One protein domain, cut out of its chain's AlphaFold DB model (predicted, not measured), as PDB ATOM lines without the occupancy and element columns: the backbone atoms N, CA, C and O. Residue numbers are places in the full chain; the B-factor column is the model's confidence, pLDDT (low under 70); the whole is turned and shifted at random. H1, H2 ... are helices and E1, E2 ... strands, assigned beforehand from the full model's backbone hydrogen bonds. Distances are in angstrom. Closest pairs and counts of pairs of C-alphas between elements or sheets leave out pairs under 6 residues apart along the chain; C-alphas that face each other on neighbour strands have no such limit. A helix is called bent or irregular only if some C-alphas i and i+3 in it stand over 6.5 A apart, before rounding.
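Overview. This is residues 269 to 312 of the 313 residues of the protein "CRISPR-associated endonuclease Cas3" of Pigmentiphaga sp. NML080357 (UniProt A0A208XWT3). A narrow hairpin of two strands, E1 and E2, makes one part of a flat, loosely built model, and one short helix, H1, comes before it along the chain, with a winding lead of loop in front of H1. Residues 270 to 276 of that lead stick out; H1 and E2 point nearly one way in space, and E1 runs back between them in chain order. The printed part has 44 residues with one named helix and two named strands, in the order H1, E1, E2, and the sheet E1 - E2 is antiparallel. The class is mixed, helices and strands, though under half of the residues, 20, are in named elements. The whole is loose, with a radius of gyration of the C-alphas of 11.9 A, and the C-alphas span 33 by 25 by 12 A.

Along the chain. The printed part begins at Phe 269, whose C-alpha is at (28.069, -35.874, -14.435). Residues 269 to 271 are helical but form no named helix, and residues 272 to 279 are neither helix nor strand. H1 holds residues 280 to 287, from Pro 280 to Asp 287; its C-alpha 280 is at (13.949, -35.642, -11.157), and its first and last C-alphas are 10.8 A apart. E1 holds residues 295 to 300, from Gln 295 to Arg 300, and measures 16.5 A from first to last C-alpha; C-alpha 295 is at (20.562, -37.564, 8.625). E2 holds residues 305 to 310, from Val 305 to Ala 310, and measures 16.1 A; it ends with C-alpha 310 at (24.779, -39.914, 4.690). Residues 311 and 312 follow E2.

Arrangement. E1 and E2 are antiparallel neighbours and form a hairpin, with 164 degrees between their N-to-C directions. C-alphas that face each other are those of Ile 296 and Val 309, 6.0 A apart, those of Arg 298 and Val 307, also 6.0 A apart, and those of Lys 299 and Leu 306, 5.9 A apart. At the turn of the hairpin, the facing C-alphas of Arg 300 and Val 305 are 5.4 A apart. Across this pair no backbone N and O are within hydrogen-bond range of 3.5 A. The link from E1 to E2, residues 301 to 304, is tight. The link from H1 to E1, residues 288 to 294, is short. H1 and E2 are apart, with no C-alpha of the one within 8 A of the other. Every O i to N i+4 pair inside H1 is within hydrogen-bond range. H1 is neither bent nor irregular.

Size, cuts and confidence. The two C-alphas farthest apart are those of Ala 276, before H1, and Gly 293, in the link from H1 to E1, at 32.6 A. The first and last printed C-alphas, those of Phe 269 and Arg 312, are 21.4 A apart. Residues 270 to 276 stand free: their C-alphas have no C-alpha 8 or more residues away along the chain within 10 A. The printed part has no cut, and neither link between named elements is long. The full chain has 313 residues, and the printed part ends at residue 312. The mean pLDDT of the printed part is 77.0. H1 has a mean of 90 and E1 of 84, but E2 has a mean of 43. Residues 303 to 312 are under 70, and they include E2, one of the two strands of the hairpin.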
ATOM      1  N   PHE A 269      27.532 -35.418 -13.149       91.06
ATOM      2  CA  PHE A 269      28.069 -35.874 -14.435       91.06
ATOM      3  C   PHE A 269      29.502 -36.408 -14.343       91.06
ATOM      4  O   PHE A 269      29.871 -37.275 -15.127       91.06
ATOM      5  N   GLU A 270      30.288 -35.975 -13.355       90.44
ATOM      6  CA  GLU A 270      31.594 -36.589 -13.067       90.44
ATOM      7  C   GLU A 270      31.447 -38.011 -12.505       90.44
ATOM      8  O   GLU A 270      32.282 -38.871 -12.772       90.44
ATOM      9  N   LEU A 271      30.376 -38.277 -11.748       89.75
ATOM     10  CA  LEU A 271      30.076 -39.613 -11.224       89.75
ATOM     11  C   LEU A 271      29.376 -40.515 -12.253       89.75
ATOM     12  O   LEU A 271      29.550 -41.731 -12.213       89.75
ATOM     13  N   PHE A 272      28.589 -39.935 -13.165       91.44
ATOM     14  CA  PHE A 272      27.780 -40.662 -14.149       91.44
ATOM     15  C   PHE A 272      27.918 -40.072 -15.566       91.44
ATOM     16  O   PHE A 272      26.939 -39.564 -16.119       91.44
ATOM     17  N   PRO A 273      29.103 -40.167 -16.198       91.62
ATOM     18  CA  PRO A 273      29.381 -39.505 -17.478       91.62
ATOM     19  C   PRO A 273      28.544 -40.034 -18.653       91.62
ATOM     20  O   PRO A 273      28.388 -39.351 -19.658       91.62
ATOM     21  N   GLY A 274      27.986 -41.244 -18.540       92.69
ATOM     22  CA  GLY A 274      27.131 -41.846 -19.569       92.69
ATOM     23  C   GLY A 274      25.667 -41.388 -19.547       92.69
ATOM     24  O   GLY A 274      24.893 -41.816 -20.400       92.69
ATOM     25  N   LEU A 275      25.256 -40.564 -18.577       89.69
ATOM     26  CA  LEU A 275      23.882 -40.069 -18.479       89.69
ATOM     27  C   LEU A 275      23.773 -38.666 -19.074       89.69
ATOM     28  O   LEU A 275      24.442 -37.744 -18.621       89.69
ATOM     29  N   ALA A 276      22.875 -38.497 -20.046       87.81
ATOM     30  CA  ALA A 276      22.647 -37.202 -20.686       87.81
ATOM     31  C   ALA A 276      21.981 -36.186 -19.744       87.81
ATOM     32  O   ALA A 276      22.321 -35.007 -19.776       87.81
ATOM     33  N   GLN A 277      21.039 -36.628 -18.899       91.00
ATOM     34  CA  GLN A 277      20.374 -35.789 -17.896       91.00
ATOM     35  C   GLN A 277      19.994 -36.610 -16.652       91.00
ATOM     36  O   GLN A 277      19.614 -37.778 -16.789       91.00
ATOM     37  N   PRO A 278      20.067 -36.029 -15.439       90.94
ATOM     38  CA  PRO A 278      19.568 -36.675 -14.232       90.94
ATOM     39  C   PRO A 278      18.037 -36.785 -14.265       90.94
ATOM     40  O   PRO A 278      17.339 -35.865 -14.689       90.94
ATOM     41  N   SER A 279      17.493 -37.882 -13.738       89.69
ATOM     42  CA  SER A 279      16.061 -37.964 -13.431       89.69
ATOM     43  C   SER A 279      15.670 -36.946 -12.346       89.69
ATOM     44  O   SER A 279      16.534 -36.525 -11.567       89.69
ATOM     45  N   PRO A 280      14.379 -36.592 -12.190       89.88
ATOM     46  CA  PRO A 280      13.949 -35.642 -11.157       89.88
ATOM     47  C   PRO A 280      14.411 -36.018  -9.741       89.88
ATOM     48  O   PRO A 280      14.819 -35.160  -8.961       89.88
ATOM     49  N   LEU A 281      14.419 -37.318  -9.414       89.38
ATOM     50  CA  LEU A 281      14.894 -37.796  -8.114       89.38
ATOM     51  C   LEU A 281      16.421 -37.704  -7.973       89.38
ATOM     52  O   LEU A 281      16.920 -37.466  -6.871       89.38
ATOM     53  N   GLN A 282      17.170 -37.910  -9.060       91.19
ATOM     54  CA  GLN A 282      18.625 -37.756  -9.077       91.19
ATOM     55  C   GLN A 282      19.030 -36.284  -8.952       91.19
ATOM     56  O   GLN A 282      19.914 -35.983  -8.151       91.19
ATOM     57  N   ALA A 283      18.342 -35.381  -9.658       90.44
ATOM     58  CA  ALA A 283      18.535 -33.937  -9.543       90.44
ATOM     59  C   ALA A 283      18.289 -33.476  -8.100       90.44
ATOM     60  O   ALA A 283      19.182 -32.930  -7.456       90.44
ATOM     61  N   TRP A 284      17.144 -33.857  -7.519       89.62
ATOM     62  CA  TRP A 284      16.867 -33.577  -6.109       89.62
ATOM     63  C   TRP A 284      17.953 -34.131  -5.177       89.62
ATOM     64  O   TRP A 284      18.392 -33.455  -4.256       89.62
ATOM     65  N   ALA A 285      18.430 -35.357  -5.409       89.62
ATOM     66  CA  ALA A 285      19.459 -35.981  -4.578       89.62
ATOM     67  C   ALA A 285      20.848 -35.324  -4.673       89.62
ATOM     68  O   ALA A 285      21.641 -35.487  -3.740       89.62
ATOM     69  N   SER A 286      21.149 -34.677  -5.799       89.06
ATOM     70  CA  SER A 286      22.382 -33.918  -6.033       89.06
ATOM     71  C   SER A 286      22.360 -32.583  -5.285       89.06
ATOM     72  O   SER A 286      23.368 -32.181  -4.692       89.06
ATOM     73  N   ASP A 287      21.190 -31.946  -5.268       88.00
ATOM     74  CA  ASP A 287      21.037 -30.555  -4.838       88.00
ATOM     75  C   ASP A 287      20.485 -30.423  -3.417       88.00
ATOM     76  O   ASP A 287      20.611 -29.364  -2.802       88.00
ATOM     77  N   ALA A 288      19.911 -31.499  -2.866       88.31
ATOM     78  CA  ALA A 288      19.387 -31.519  -1.509       88.31
ATOM     79  C   ALA A 288      20.465 -31.058  -0.508       88.31
ATOM     80  O   ALA A 288      21.548 -31.660  -0.442       88.31
ATOM     81  N   PRO A 289      20.190 -30.011   0.291       87.38
ATOM     82  CA  PRO A 289      21.137 -29.540   1.284       87.38
ATOM     83  C   PRO A 289      21.337 -30.623   2.343       87.38
ATOM     84  O   PRO A 289      20.380 -31.174   2.885       87.38
ATOM     85  N   LEU A 290      22.599 -30.919   2.642       86.56
ATOM     86  CA  LEU A 290      22.971 -31.791   3.750       86.56
ATOM     87  C   LEU A 290      23.278 -30.909   4.953       86.56
ATOM     88  O   LEU A 290      24.187 -30.077   4.887       86.56
ATOM     89  N   GLN A 291      22.536 -31.099   6.041       87.38
ATOM     90  CA  GLN A 291      22.816 -30.414   7.303       87.38
ATOM     91  C   GLN A 291      24.094 -30.971   7.954       87.38
ATOM     92  O   GLN A 291      24.637 -31.997   7.526       87.38
ATOM     93  N   ALA A 292      24.594 -30.290   8.983       81.38
ATOM     94  CA  ALA A 292      25.634 -30.846   9.836       81.38
ATOM     95  C   ALA A 292      25.028 -31.947  10.726       81.38
ATOM     96  O   ALA A 292      23.988 -31.735  11.345       81.38
ATOM     97  N   GLY A 293      25.675 -33.113  10.784       78.94
ATOM     98  CA  GLY A 293      25.266 -34.236  11.634       78.94
ATOM     99  C   GLY A 293      24.484 -35.358  10.926       78.94
ATOM    100  O   GLY A 293      24.211 -35.271   9.722       78.94
ATOM    101  N   PRO A 294      24.158 -36.442  11.660       81.12
ATOM    102  CA  PRO A 294      23.502 -37.629  11.111       81.12
ATOM    103  C   PRO A 294      22.115 -37.317  10.538       81.12
ATOM    104  O   PRO A 294      21.281 -36.721  11.214       81.12
ATOM    105  N   GLN A 295      21.848 -37.754   9.304       87.31
ATOM    106  CA  GLN A 295      20.562 -37.564   8.625       87.31
ATOM    107  C   GLN A 295      20.093 -38.851   7.950       87.31
ATOM    108  O   GLN A 295      20.877 -39.598   7.360       87.31
ATOM    109  N   ILE A 296      18.779 -39.070   7.982       90.00
ATOM    110  CA  ILE A 296      18.114 -40.138   7.237       90.00
ATOM    111  C   ILE A 296      17.254 -39.489   6.152       90.00
ATOM    112  O   ILE A 296      16.322 -38.747   6.450       90.00
ATOM    113  N   HIS A 297      17.535 -39.803   4.885       85.56
ATOM    114  CA  HIS A 297      16.704 -39.382   3.756       85.56
ATOM    115  C   HIS A 297      15.913 -40.574   3.214       85.56
ATOM    116  O   HIS A 297      16.488 -41.544   2.714       85.56
ATOM    117  N   ARG A 298      14.581 -40.485   3.248       84.50
ATOM    118  CA  ARG A 298      13.687 -41.491   2.663       84.50
ATOM    119  C   ARG A 298      13.216 -41.037   1.286       84.50
ATOM    120  O   ARG A 298      12.489 -40.055   1.177       84.50
ATOM    121  N   LYS A 299      13.589 -41.777   0.240       79.50
ATOM    122  CA  LYS A 299      13.164 -41.516  -1.143       79.50
ATOM    123  C   LYS A 299      12.135 -42.556  -1.584       79.50
ATOM    124  O   LYS A 299      12.314 -43.746  -1.329       79.50
ATOM    125  N   ARG A 300      11.070 -42.122  -2.261       75.62
ATOM    126  CA  ARG A 300      10.098 -43.004  -2.923       75.62
ATOM    127  C   ARG A 300      10.060 -42.661  -4.410       75.62
ATOM    128  O   ARG A 300       9.903 -41.494  -4.753       75.62
ATOM    129  N   SER A 301      10.226 -43.665  -5.265       74.12
ATOM    130  CA  SER A 301      10.083 -43.546  -6.720       74.12
ATOM    131  C   SER A 301       9.058 -44.563  -7.221       74.12
ATOM    132  O   SER A 301       8.746 -45.521  -6.513       74.12
ATOM    133  N   VAL A 302       8.551 -44.369  -8.439       71.62
ATOM    134  CA  VAL A 302       7.472 -45.181  -9.036       71.62
ATOM    135  C   VAL A 302       7.923 -46.621  -9.364       71.62
ATOM    136  O   VAL A 302       7.106 -47.438  -9.774       71.62
ATOM    137  N   SER A 303       9.204 -46.975  -9.162       56.72
ATOM    138  CA  SER A 303       9.721 -48.322  -9.481       56.72
ATOM    139  C   SER A 303      10.773 -48.896  -8.514       56.72
ATOM    140  O   SER A 303      11.199 -50.028  -8.717       56.72
ATOM    141  N   SER A 304      11.199 -48.188  -7.461       48.84
ATOM    142  CA  SER A 304      12.066 -48.748  -6.398       48.84
ATOM    143  C   SER A 304      12.264 -47.791  -5.212       48.84
ATOM    144  O   SER A 304      12.244 -46.562  -5.356       48.84
ATOM    145  N   VAL A 305      12.460 -48.363  -4.017       42.75
ATOM    146  CA  VAL A 305      12.860 -47.647  -2.792       42.75
ATOM    147  C   VAL A 305      14.386 -47.629  -2.727       42.75
ATOM    148  O   VAL A 305      15.008 -48.684  -2.673       42.75
ATOM    149  N   LEU A 306      14.990 -46.439  -2.702       48.44
ATOM    150  CA  LEU A 306      16.429 -46.263  -2.482       48.44
ATOM    151  C   LEU A 306      16.638 -45.585  -1.118       48.44
ATOM    152  O   LEU A 306      16.228 -44.437  -0.930       48.44
ATOM    153  N   VAL A 307      17.259 -46.279  -0.164       41.53
ATOM    154  CA  VAL A 307      17.646 -45.708   1.140       41.53
ATOM    155  C   VAL A 307      19.081 -45.192   1.035       41.53
ATOM    156  O   VAL A 307      19.970 -45.932   0.626       41.53
ATOM    157  N   ARG A 308      19.318 -43.921   1.386       47.19
ATOM    158  CA  ARG A 308      20.667 -43.333   1.465       47.19
ATOM    159  C   ARG A 308      20.961 -42.974   2.917       47.19
ATOM    160  O   ARG A 308      20.249 -42.152   3.489       47.19
ATOM    161  N   VAL A 309      22.019 -43.554   3.478       37.56
ATOM    162  CA  VAL A 309      22.639 -43.098   4.731       37.56
ATOM    163  C   VAL A 309      23.748 -42.120   4.348       37.56
ATOM    164  O   VAL A 309      24.586 -42.444   3.508       37.56
ATOM    165  N   ALA A 310      23.727 -40.906   4.896       40.16
ATOM    166  CA  ALA A 310      24.779 -39.914   4.690       40.16
ATOM    167  C   ALA A 310      25.282 -39.423   6.053       40.16
ATOM    168  O   ALA A 310      24.514 -38.863   6.830       40.16
ATOM    169  N   CYS A 311      26.576 -39.608   6.318       32.56
ATOM    170  CA  CYS A 311      27.286 -38.941   7.407       32.56
ATOM    171  C   CYS A 311      28.239 -37.915   6.791       32.56
ATOM    172  O   CYS A 311      29.136 -38.285   6.032       32.56
ATOM    173  N   ARG A 312      28.056 -36.628   7.107       38.62
ATOM    174  CA  ARG A 312      29.133 -35.644   6.947       38.62
ATOM    175  C   ARG A 312      30.064 -35.787   8.146       38.62
ATOM    176  O   ARG A 312      29.597 -35.760   9.281       38.62
TER     177      ARG A 312